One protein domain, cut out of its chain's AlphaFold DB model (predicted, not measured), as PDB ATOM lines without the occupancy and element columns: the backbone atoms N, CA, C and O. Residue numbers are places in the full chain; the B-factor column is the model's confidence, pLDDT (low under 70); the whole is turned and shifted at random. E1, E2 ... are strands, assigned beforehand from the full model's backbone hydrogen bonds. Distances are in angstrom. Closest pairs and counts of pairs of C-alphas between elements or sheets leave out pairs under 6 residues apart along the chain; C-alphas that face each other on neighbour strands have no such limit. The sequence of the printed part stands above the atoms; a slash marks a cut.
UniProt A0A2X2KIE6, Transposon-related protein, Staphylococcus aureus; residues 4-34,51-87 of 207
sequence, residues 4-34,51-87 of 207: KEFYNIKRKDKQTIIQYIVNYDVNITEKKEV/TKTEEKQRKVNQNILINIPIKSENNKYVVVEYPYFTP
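This is residues 4 to 34 and 51 to 87 of the 207 residues of the protein "Transposon-related protein" of Staphylococcus aureus (UniProt A0A2X2KIE6). A long, twisted ribbon of two antiparallel strands, E2 and E3, runs almost the whole length of a rod, and at one end it widens into a small sheet. There E1 lies along E2 on one side, and the short strands E4 and E5 lie along E3 on the other, while residues 23 to 34 and 51 to 63 form a two-stranded arm that makes the length. The printed part has 68 residues with no named helix and five named strands, E1 to E5 in order along the chain, in one branched sheet whose neighbour pairs are antiparallel; the class is all strand. The whole is extended, with a radius of gyration of the C-alphas of 18.4 A and spans of 62 by 20 by 19 A.

E3, residues 51 to 73, is the strand with three neighbours. E2, residues 15 to 34, is its antiparallel neighbour at 174 degrees between directions; C-alphas 17 and 69 face each other at 4.3 A, and N 26 and O 60, 2.8 A, are within hydrogen-bond range. On the other side of E3 are E4, residues 76 to 79, and E5, residues 84 to 86. The pairing is staggered: E3 pairs with E2 over its residues 52 to 70, with E5 over 65 to 67 and with E4 over 70 to 73. E3 and E4 form a hairpin, antiparallel at 139 degrees, with N 71 and O 78 at 2.9 A. E5 is antiparallel to E3, with N 67 and O 84 at 2.8 A. E1, residues 4 to 12, forms a hairpin with E2, antiparallel at 126 degrees, with N 10 and O 17 at 2.9 A. E1 lies on one side of E2 and E3 on the other side. E1, E4 and E5 are edge strands. E1 is apart from E4 and E5, E2 is apart from E4, and E4 is apart from E5.

E3 is 61.1 A long, from C-alpha 51 at (16.921, 50.280, 27.564) to C-alpha 73 at (33.288, 9.958, -15.386), and bends by 56 degrees at residue 61. E2 is 52.1 A long and bends by 66 degrees at residue 18. E1 begins with C-alpha 4 at (31.318, 14.037, 8.548) and is 23.1 A long. E4 is 10.5 A long and E5 6.8 A.

The C-alphas farthest apart, those of Thr 51 and Asn 74, are 63.5 A apart. Residues 35 to 50 are not printed, and C-alphas 34 and 51 are 5.5 A apart across this cut between E2 and E3. The links E1 to E2, E3 to E4 and E4 to E5 are tight. The mean pLDDT of the printed part is 88.2, and no printed residue is under 70.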
ATOM      1  N   LYS A   4      32.065  14.423   9.746       88.44
ATOM      2  CA  LYS A   4      31.318  14.037   8.548       88.44
ATOM      3  C   LYS A   4      31.367  12.519   8.407       88.44
ATOM      4  O   LYS A   4      32.438  11.933   8.549       88.44
ATOM      5  N   GLU A   5      30.237  11.909   8.096       91.75
ATOM      6  CA  GLU A   5      30.104  10.462   7.930       91.75
ATOM      7  C   GLU A   5      29.376  10.171   6.624       91.75
ATOM      8  O   GLU A   5      28.390  10.833   6.290       91.75
ATOM      9  N   PHE A   6      29.894   9.228   5.840       93.25
ATOM     10  CA  PHE A   6      29.218   8.794   4.625       93.25
ATOM     11  C   PHE A   6      27.912   8.085   4.994       93.25
ATOM     12  O   PHE A   6      27.923   7.174   5.811       93.25
ATOM     13  N   TYR A   7      26.801   8.487   4.376       91.00
ATOM     14  CA  TYR A   7      25.488   7.901   4.646       91.00
ATOM     15  C   TYR A   7      25.043   6.951   3.536       91.00
ATOM     16  O   TYR A   7      24.711   5.799   3.796       91.00
ATOM     17  N   ASN A   8      24.988   7.435   2.290       92.25
ATOM     18  CA  ASN A   8      24.460   6.666   1.160       92.25
ATOM     19  C   ASN A   8      24.835   7.306  -0.192       92.25
ATOM     20  O   ASN A   8      25.195   8.483  -0.263       92.25
ATOM     21  N   ILE A   9      24.678   6.556  -1.286       92.31
ATOM     22  CA  ILE A   9      24.666   7.060  -2.665       92.31
ATOM     23  C   ILE A   9      23.280   6.805  -3.259       92.31
ATOM     24  O   ILE A   9      22.876   5.659  -3.450       92.31
ATOM     25  N   LYS A  10      22.565   7.871  -3.624       90.69
ATOM     26  CA  LYS A  10      21.294   7.778  -4.355       90.69
ATOM     27  C   LYS A  10      21.518   7.982  -5.845       90.69
ATOM     28  O   LYS A  10      22.269   8.864  -6.250       90.69
ATOM     29  N   ARG A  11      20.837   7.190  -6.670       87.75
ATOM     30  CA  ARG A  11      20.792   7.367  -8.127       87.75
ATOM     31  C   ARG A  11      19.349   7.642  -8.527       87.75
ATOM     32  O   ARG A  11      18.490   6.799  -8.287       87.75
ATOM     33  N   LYS A  12      19.078   8.815  -9.093       75.38
ATOM     34  CA  LYS A  12      17.741   9.222  -9.550       75.38
ATOM     35  C   LYS A  12      17.884   9.993 -10.858       75.38
ATOM     36  O   LYS A  12      18.757  10.841 -10.952       75.38
ATOM     37  N   ASP A  13      17.083   9.669 -11.870       70.50
ATOM     38  CA  ASP A  13      17.017  10.420 -13.138       70.50
ATOM     39  C   ASP A  13      18.390  10.672 -13.808       70.50
ATOM     40  O   ASP A  13      18.671  11.758 -14.305       70.50
ATOM     41  N   LYS A  14      19.273   9.657 -13.819       71.06
ATOM     42  CA  LYS A  14      20.677   9.722 -14.305       71.06
ATOM     43  C   LYS A  14      21.612  10.649 -13.504       71.06
ATOM     44  O   LYS A  14      22.775  10.800 -13.872       71.06
ATOM     45  N   GLN A  15      21.150  11.208 -12.392       78.81
ATOM     46  CA  GLN A  15      21.946  11.968 -11.437       78.81
ATOM     47  C   GLN A  15      22.377  11.068 -10.272       78.81
ATOM     48  O   GLN A  15      21.607  10.239  -9.775       78.81
ATOM     49  N   THR A  16      23.628  11.214  -9.835       91.25
ATOM     50  CA  THR A  16      24.142  10.555  -8.628       91.25
ATOM     51  C   THR A  16      24.202  11.583  -7.509       91.25
ATOM     52  O   THR A  16      24.697  12.682  -7.711       91.25
ATOM     53  N   ILE A  17      23.707  11.242  -6.326       93.25
ATOM     54  CA  ILE A  17      23.704  12.114  -5.152       93.25
ATOM     55  C   ILE A  17      24.454  11.387  -4.046       93.25
ATOM     56  O   ILE A  17      24.007  10.338  -3.576       93.25
ATOM     57  N   ILE A  18      25.590  11.940  -3.627       94.25
ATOM     58  CA  ILE A  18      26.323  11.440  -2.462       94.25
ATOM     59  C   ILE A  18      25.751  12.120  -1.223       94.25
ATOM     60  O   ILE A  18      25.622  13.344  -1.182       94.25
ATOM     61  N   GLN A  19      25.402  11.331  -0.213       94.50
ATOM     62  CA  GLN A  19      24.819  11.821   1.027       94.50
ATOM     63  C   GLN A  19      25.810  11.641   2.180       94.50
ATOM     64  O   GLN A  19      26.344  10.547   2.376       94.50
ATOM     65  N   TYR A  20      26.025  12.700   2.956       94.12
ATOM     66  CA  TYR A  20      26.818  12.673   4.188       94.12
ATOM     67  C   TYR A  20      25.976  13.157   5.363       94.12
ATOM     68  O   TYR A  20      25.221  14.117   5.227       94.12
ATOM     69  N   ILE A  21      26.142  12.545   6.529       93.50
ATOM     70  CA  ILE A  21      25.726  13.152   7.794       93.50
ATOM     71  C   ILE A  21      26.831  14.127   8.198       93.50
ATOM     72  O   ILE A  21      28.005  13.758   8.236       93.50
ATOM     73  N   VAL A  22      26.474  15.383   8.466       92.19
ATOM     74  CA  VAL A  22      27.419  16.412   8.911       92.19
ATOM     75  C   VAL A  22      27.044  16.921  10.292       92.19
ATOM     76  O   VAL A  22      25.896  17.289  10.542       92.19
ATOM     77  N   ASN A  23      28.047  16.991  11.168       92.38
ATOM     78  CA  ASN A  23      27.931  17.609  12.480       92.38
ATOM     79  C   ASN A  23      28.734  18.912  12.505       92.38
ATOM     80  O   ASN A  23      29.940  18.922  12.225       92.38
ATOM     81  N   TYR A  24      28.091  20.029  12.828       89.94
ATOM     82  CA  TYR A  24      28.769  21.318  12.908       89.94
ATOM     83  C   TYR A  24      28.109  22.252  13.909       89.94
ATOM     84  O   TYR A  24      26.913  22.184  14.170       89.94
ATOM     85  N   ASP A  25      28.911  23.165  14.440       89.69
ATOM     86  CA  ASP A  25      28.426  24.181  15.352       89.69
ATOM     87  C   ASP A  25      28.104  25.480  14.619       89.69
ATOM     88  O   ASP A  25      28.883  25.952  13.787       89.69
ATOM     89  N   VAL A  26      26.977  26.081  14.982       86.62
ATOM     90  CA  VAL A  26      26.544  27.398  14.527       86.62
ATOM     91  C   VAL A  26      26.563  28.346  15.714       86.62
ATOM     92  O   VAL A  26      25.915  28.097  16.731       86.62
ATOM     93  N   ASN A  27      27.295  29.449  15.583       87.44
ATOM     94  CA  ASN A  27      27.250  30.537  16.550       87.44
ATOM     95  C   ASN A  27      26.113  31.482  16.161       87.44
ATOM     96  O   ASN A  27      26.148  32.101  15.099       87.44
ATOM     97  N   ILE A  28      25.101  31.574  17.013       85.38
ATOM     98  CA  ILE A  28      23.943  32.447  16.837       85.38
ATOM     99  C   ILE A  28      24.117  33.641  17.768       85.38
ATOM    100  O   ILE A  28      24.355  33.467  18.964       85.38
ATOM    101  N   THR A  29      23.984  34.848  17.218       87.75
ATOM    102  CA  THR A  29      23.969  36.092  17.994       87.75
ATOM    103  C   THR A  29      22.533  36.586  18.098       87.75
ATOM    104  O   THR A  29      21.901  36.879  17.085       87.75
ATOM    105  N   GLU A  30      22.014  36.667  19.317       84.38
ATOM    106  CA  GLU A  30      20.673  37.167  19.612       84.38
ATOM    107  C   GLU A  30      20.780  38.552  20.252       84.38
ATOM    108  O   GLU A  30      21.535  38.748  21.205       84.38
ATOM    109  N   LYS A  31      20.019  39.518  19.733       85.81
ATOM    110  CA  LYS A  31      19.913  40.858  20.321       85.81
ATOM    111  C   LYS A  31      18.729  40.884  21.273       85.81
ATOM    112  O   LYS A  31      17.611  40.573  20.864       85.81
ATOM    113  N   LYS A  32      18.957  41.260  22.530       83.38
ATOM    114  CA  LYS A  32      17.899  41.417  23.531       83.38
ATOM    115  C   LYS A  32      17.934  42.819  24.119       83.38
ATOM    116  O   LYS A  32      18.985  43.315  24.504       83.38
ATOM    117  N   GLU A  33      16.767  43.440  24.217       85.12
ATOM    118  CA  GLU A  33      16.602  44.682  24.965       85.12
ATOM    119  C   GLU A  33      16.454  44.379  26.458       85.12
ATOM    120  O   GLU A  33      15.579  43.614  26.876       85.12
ATOM    121  N   VAL A  34      17.315  44.979  27.274       84.25
ATOM    122  CA  VAL A  34      17.281  44.877  28.734       84.25
ATOM    123  C   VAL A  34      17.128  46.261  29.354       84.25
ATOM    124  O   VAL A  34      17.735  47.235  28.910       84.25
ATOM    125  N   THR A  51      16.848  51.492  28.384       82.56
ATOM    126  CA  THR A  51      16.921  50.280  27.564       82.56
ATOM    127  C   THR A  51      18.303  50.198  26.926       82.56
ATOM    128  O   THR A  51      18.732  51.136  26.258       82.56
ATOM    129  N   LYS A  52      18.996  49.075  27.117       84.12
ATOM    130  CA  LYS A  52      20.220  48.730  26.387       84.12
ATOM    131  C   LYS A  52      19.983  47.494  25.541       84.12
ATOM    132  O   LYS A  52      19.306  46.564  25.973       84.12
ATOM    133  N   THR A  53      20.558  47.485  24.347       82.50
ATOM    134  CA  THR A  53      20.652  46.276  23.532       82.50
ATOM    135  C   THR A  53      21.882  45.499  23.973       82.50
ATOM    136  O   THR A  53      23.002  45.993  23.865       82.50
ATOM    137  N   GLU A  54      21.671  44.288  24.466       85.38
ATOM    138  CA  GLU A  54      22.735  43.327  24.729       85.38
ATOM    139  C   GLU A  54      22.759  42.274  23.620       85.38
ATOM    140  O   GLU A  54      21.714  41.798  23.166       85.38
ATOM    141  N   GLU A  55      23.961  41.905  23.183       86.44
ATOM    142  CA  GLU A  55      24.175  40.791  22.264       86.44
ATOM    143  C   GLU A  55      24.549  39.549  23.067       86.44
ATOM    144  O   GLU A  55      25.557  39.523  23.774       86.44
ATOM    145  N   LYS A  56      23.735  38.500  22.961       83.75
ATOM    146  CA  LYS A  56      24.015  37.202  23.566       83.75
ATOM    147  C   LYS A  56      24.397  36.218  22.476       83.75
ATOM    148  O   LYS A  56      23.613  35.943  21.571       83.75
ATOM    149  N   GLN A  57      25.592  35.656  22.586       85.81
ATOM    150  CA  GLN A  57      26.024  34.572  21.715       85.81
ATOM    151  C   GLN A  57      25.634  33.230  22.328       85.81
ATOM    152  O   GLN A  57      25.828  32.992  23.522       85.81
ATOM    153  N   ARG A  58      25.105  32.331  21.503       86.62
ATOM    154  CA  ARG A  58      24.961  30.917  21.849       86.62
ATOM    155  C   ARG A  58      25.466  30.044  20.718       86.62
ATOM    156  O   ARG A  58      25.327  30.374  19.544       86.62
ATOM    157  N   LYS A  59      26.020  28.902  21.092       87.38
ATOM    158  CA  LYS A  59      26.508  27.887  20.170       87.38
ATOM    159  C   LYS A  59      25.463  26.780  20.071       87.38
ATOM    160  O   LYS A  59      25.017  26.270  21.096       87.38
ATOM    161  N   VAL A  60      25.046  26.441  18.859       87.81
ATOM    162  CA  VAL A  60      24.079  25.370  18.594       87.81
ATOM    163  C   VAL A  60      24.752  24.313  17.740       87.81
ATOM    164  O   VAL A  60      25.268  24.625  16.670       87.81
ATOM    165  N   ASN A  61      24.729  23.067  18.200       88.31
ATOM    166  CA  ASN A  61      25.175  21.939  17.398       88.31
ATOM    167  C   ASN A  61      24.070  21.534  16.411       88.31
ATOM    168  O   ASN A  61      22.904  21.425  16.788       88.31
ATOM    169  N   GLN A  62      24.435  21.350  15.149       87.81
ATOM    170  CA  GLN A  62      23.563  20.881  14.078       87.81
ATOM    171  C   GLN A  62      24.045  19.510  13.619       87.81
ATOM    172  O   GLN A  62      25.240  19.317  13.388       87.81
ATOM    173  N   ASN A  63      23.104  18.580  13.466       90.62
ATOM    174  CA  ASN A  63      23.337  17.253  12.911       90.62
ATOM    175  C   ASN A  63      22.298  16.995  11.814       90.62
ATOM    176  O   ASN A  63      21.106  16.896  12.105       90.62
ATOM    177  N   ILE A  64      22.729  16.972  10.554       91.38
ATOM    178  CA  ILE A  64      21.825  16.982   9.395       91.38
ATOM    179  C   ILE A  64      22.446  16.236   8.212       91.38
ATOM    180  O   ILE A  64      23.668  16.116   8.114       91.38
ATOM    181  N   LEU A  65      21.613  15.743   7.295       93.00
ATOM    182  CA  LEU A  65      22.079  15.106   6.069       93.00
ATOM    183  C   LEU A  65      22.323  16.168   4.992       93.00
ATOM    184  O   LEU A  65      21.411  16.920   4.649       93.00
ATOM    185  N   ILE A  66      23.528  16.213   4.429       94.06
ATOM    186  CA  ILE A  66      23.846  16.997   3.233       94.06
ATOM    187  C   ILE A  66      23.821  16.089   2.001       94.06
ATOM    188  O   ILE A  66      24.399  15.003   1.994       94.06
ATOM    189  N   ASN A  67      23.148  16.546   0.950       93.50
ATOM    190  CA  ASN A  67      23.016  15.870  -0.334       93.50
ATOM    191  C   ASN A  67      23.872  16.613  -1.353       93.50
ATOM    192  O   ASN A  67      23.670  17.809  -1.542       93.50
ATOM    193  N   ILE A  68      24.814  15.924  -1.995       94.38
ATOM    194  CA  ILE A  68      25.756  16.510  -2.953       94.38
ATOM    195  C   ILE A  68      25.516  15.862  -4.324       94.38
ATOM    196  O   ILE A  68      25.963  14.731  -4.549       94.38
ATOM    197  N   PRO A  69      24.799  16.540  -5.238       94.75
ATOM    198  CA  PRO A  69      24.587  16.047  -6.592       94.75
ATOM    199  C   PRO A  69      25.886  16.090  -7.396       94.75
ATOM    200  O   PRO A  69      26.529  17.133  -7.525       94.75
ATOM    201  N   ILE A  70      26.268  14.948  -7.957       93.31
ATOM    202  CA  ILE A  70      27.510  14.766  -8.701       93.31
ATOM    203  C   ILE A  70      27.284  14.099 -10.058       93.31
ATOM    204  O   ILE A  70      26.362  13.303 -10.264       93.31
ATOM    205  N   LYS A  71      28.215  14.367 -10.972       89.62
ATOM    206  CA  LYS A  71      28.478  13.539 -12.150       89.62
ATOM    207  C   LYS A  71      29.819  12.836 -11.963       89.62
ATOM    208  O   LYS A  71      30.762  13.433 -11.443       89.62
ATOM    209  N   SER A  72      29.881  11.572 -12.371       83.81
ATOM    210  CA  SER A  72      31.094  10.755 -12.342       83.81
ATOM    211  C   SER A  72      31.459  10.308 -13.754       83.81
ATOM    212  O   SER A  72      30.586   9.864 -14.500       83.81
ATOM    213  N   GLU A  73      32.730  10.442 -14.121       84.69
ATOM    214  CA  GLU A  73      33.288   9.958 -15.386       84.69
ATOM    215  C   GLU A  73      34.757   9.573 -15.167       84.69
ATOM    216  O   GLU A  73      35.523  10.361 -14.614       84.69
ATOM    217  N   ASN A  74      35.161   8.360 -15.564       85.06
ATOM    218  CA  ASN A  74      36.539   7.859 -15.419       85.06
ATOM    219  C   ASN A  74      37.120   8.037 -13.999       85.06
ATOM    220  O   ASN A  74      38.231   8.542 -13.835       85.06
ATOM    221  N   ASN A  75      36.350   7.675 -12.964       80.62
ATOM    222  CA  ASN A  75      36.688   7.859 -11.541       80.62
ATOM    223  C   ASN A  75      36.945   9.316 -11.103       80.62
ATOM    224  O   ASN A  75      37.480   9.552 -10.020       80.62
ATOM    225  N   LYS A  76      36.541  10.304 -11.906       83.06
ATOM    226  CA  LYS A  76      36.541  11.725 -11.544       83.06
ATOM    227  C   LYS A  76      35.124  12.159 -11.206       83.06
ATOM    228  O   LYS A  76      34.168  11.669 -11.801       83.06
ATOM    229  N   TYR A  77      34.999  13.091 -10.268       87.00
ATOM    230  CA  TYR A  77      33.714  13.558  -9.757       87.00
ATOM    231  C   TYR A  77      33.636  15.077  -9.836       87.00
ATOM    232  O   TYR A  77      34.597  15.768  -9.500       87.00
ATOM    233  N   VAL A  78      32.484  15.593 -10.249       91.88
ATOM    234  CA  VAL A  78      32.188  17.029 -10.237       91.88
ATOM    235  C   VAL A  78      30.814  17.256  -9.630       91.88
ATOM    236  O   VAL A  78      29.877  16.511  -9.920       91.88
ATOM    237  N   VAL A  79      30.701  18.273  -8.775       92.62
ATOM    238  CA  VAL A  79      29.415  18.733  -8.243       92.62
ATOM    239  C   VAL A  79      28.660  19.419  -9.378       92.62
ATOM    240  O   VAL A  79      29.176  20.365  -9.967       92.62
ATOM    241  N   VAL A  80      27.475  18.912  -9.713       92.06
ATOM    242  CA  VAL A  80      26.692  19.397 -10.867       92.06
ATOM    243  C   VAL A  80      25.517  20.280 -10.482       92.06
ATOM    244  O   VAL A  80      25.003  20.996 -11.332       92.06
ATOM    245  N   GLU A  81      25.115  20.264  -9.212       90.50
ATOM    246  CA  GLU A  81      24.061  21.124  -8.674       90.50
ATOM    247  C   GLU A  81      24.377  21.519  -7.230       90.50
ATOM    248  O   GLU A  81      25.249  20.936  -6.579       90.50
ATOM    249  N   TYR A  82      23.664  22.525  -6.722       92.25
ATOM    250  CA  TYR A  82      23.852  23.002  -5.357       92.25
ATOM    251  C   TYR A  82      23.539  21.906  -4.328       92.25
ATOM    252  O   TYR A  82      22.475  21.282  -4.399       92.25
ATOM    253  N   PRO A  83      24.423  21.692  -3.335       91.75
ATOM    254  CA  PRO A  83      24.113  20.819  -2.222       91.75
ATOM    255  C   PRO A  83      22.897  21.314  -1.446       91.75
ATOM    256  O   PRO A  83      22.706  22.518  -1.270       91.75
ATOM    257  N   TYR A  84      22.105  20.382  -0.933       91.69
ATOM    258  CA  TYR A  84      20.922  20.703  -0.143       91.69
ATOM    259  C   TYR A  84      20.833  19.818   1.094       91.69
ATOM    260  O   TYR A  84      21.281  18.669   1.107       91.69
ATOM    261  N   PHE A  85      20.247  20.363   2.154       90.88
ATOM    262  CA  PHE A  85      20.115  19.670   3.426       90.88
ATOM    263  C   PHE A  85      18.752  18.995   3.541       90.88
ATOM    264  O   PHE A  85      17.733  19.545   3.129       90.88
ATOM    265  N   THR A  86      18.731  17.808   4.132       90.69
ATOM    266  CA  THR A  86      17.505  17.085   4.481       90.69
ATOM    267  C   THR A  86      17.612  16.555   5.908       90.69
ATOM    268  O   THR A  86      18.725  16.289   6.369       90.69
ATOM    269  N   PRO A  87      16.487  16.343   6.612       89.06
ATOM    270  CA  PRO A  87      16.503  15.596   7.864       89.06
ATOM    271  C   PRO A  87      17.170  14.231   7.670       89.06
ATOM    272  O   PRO A  87      17.056  13.625   6.599       89.06
TER     273      PRO A  87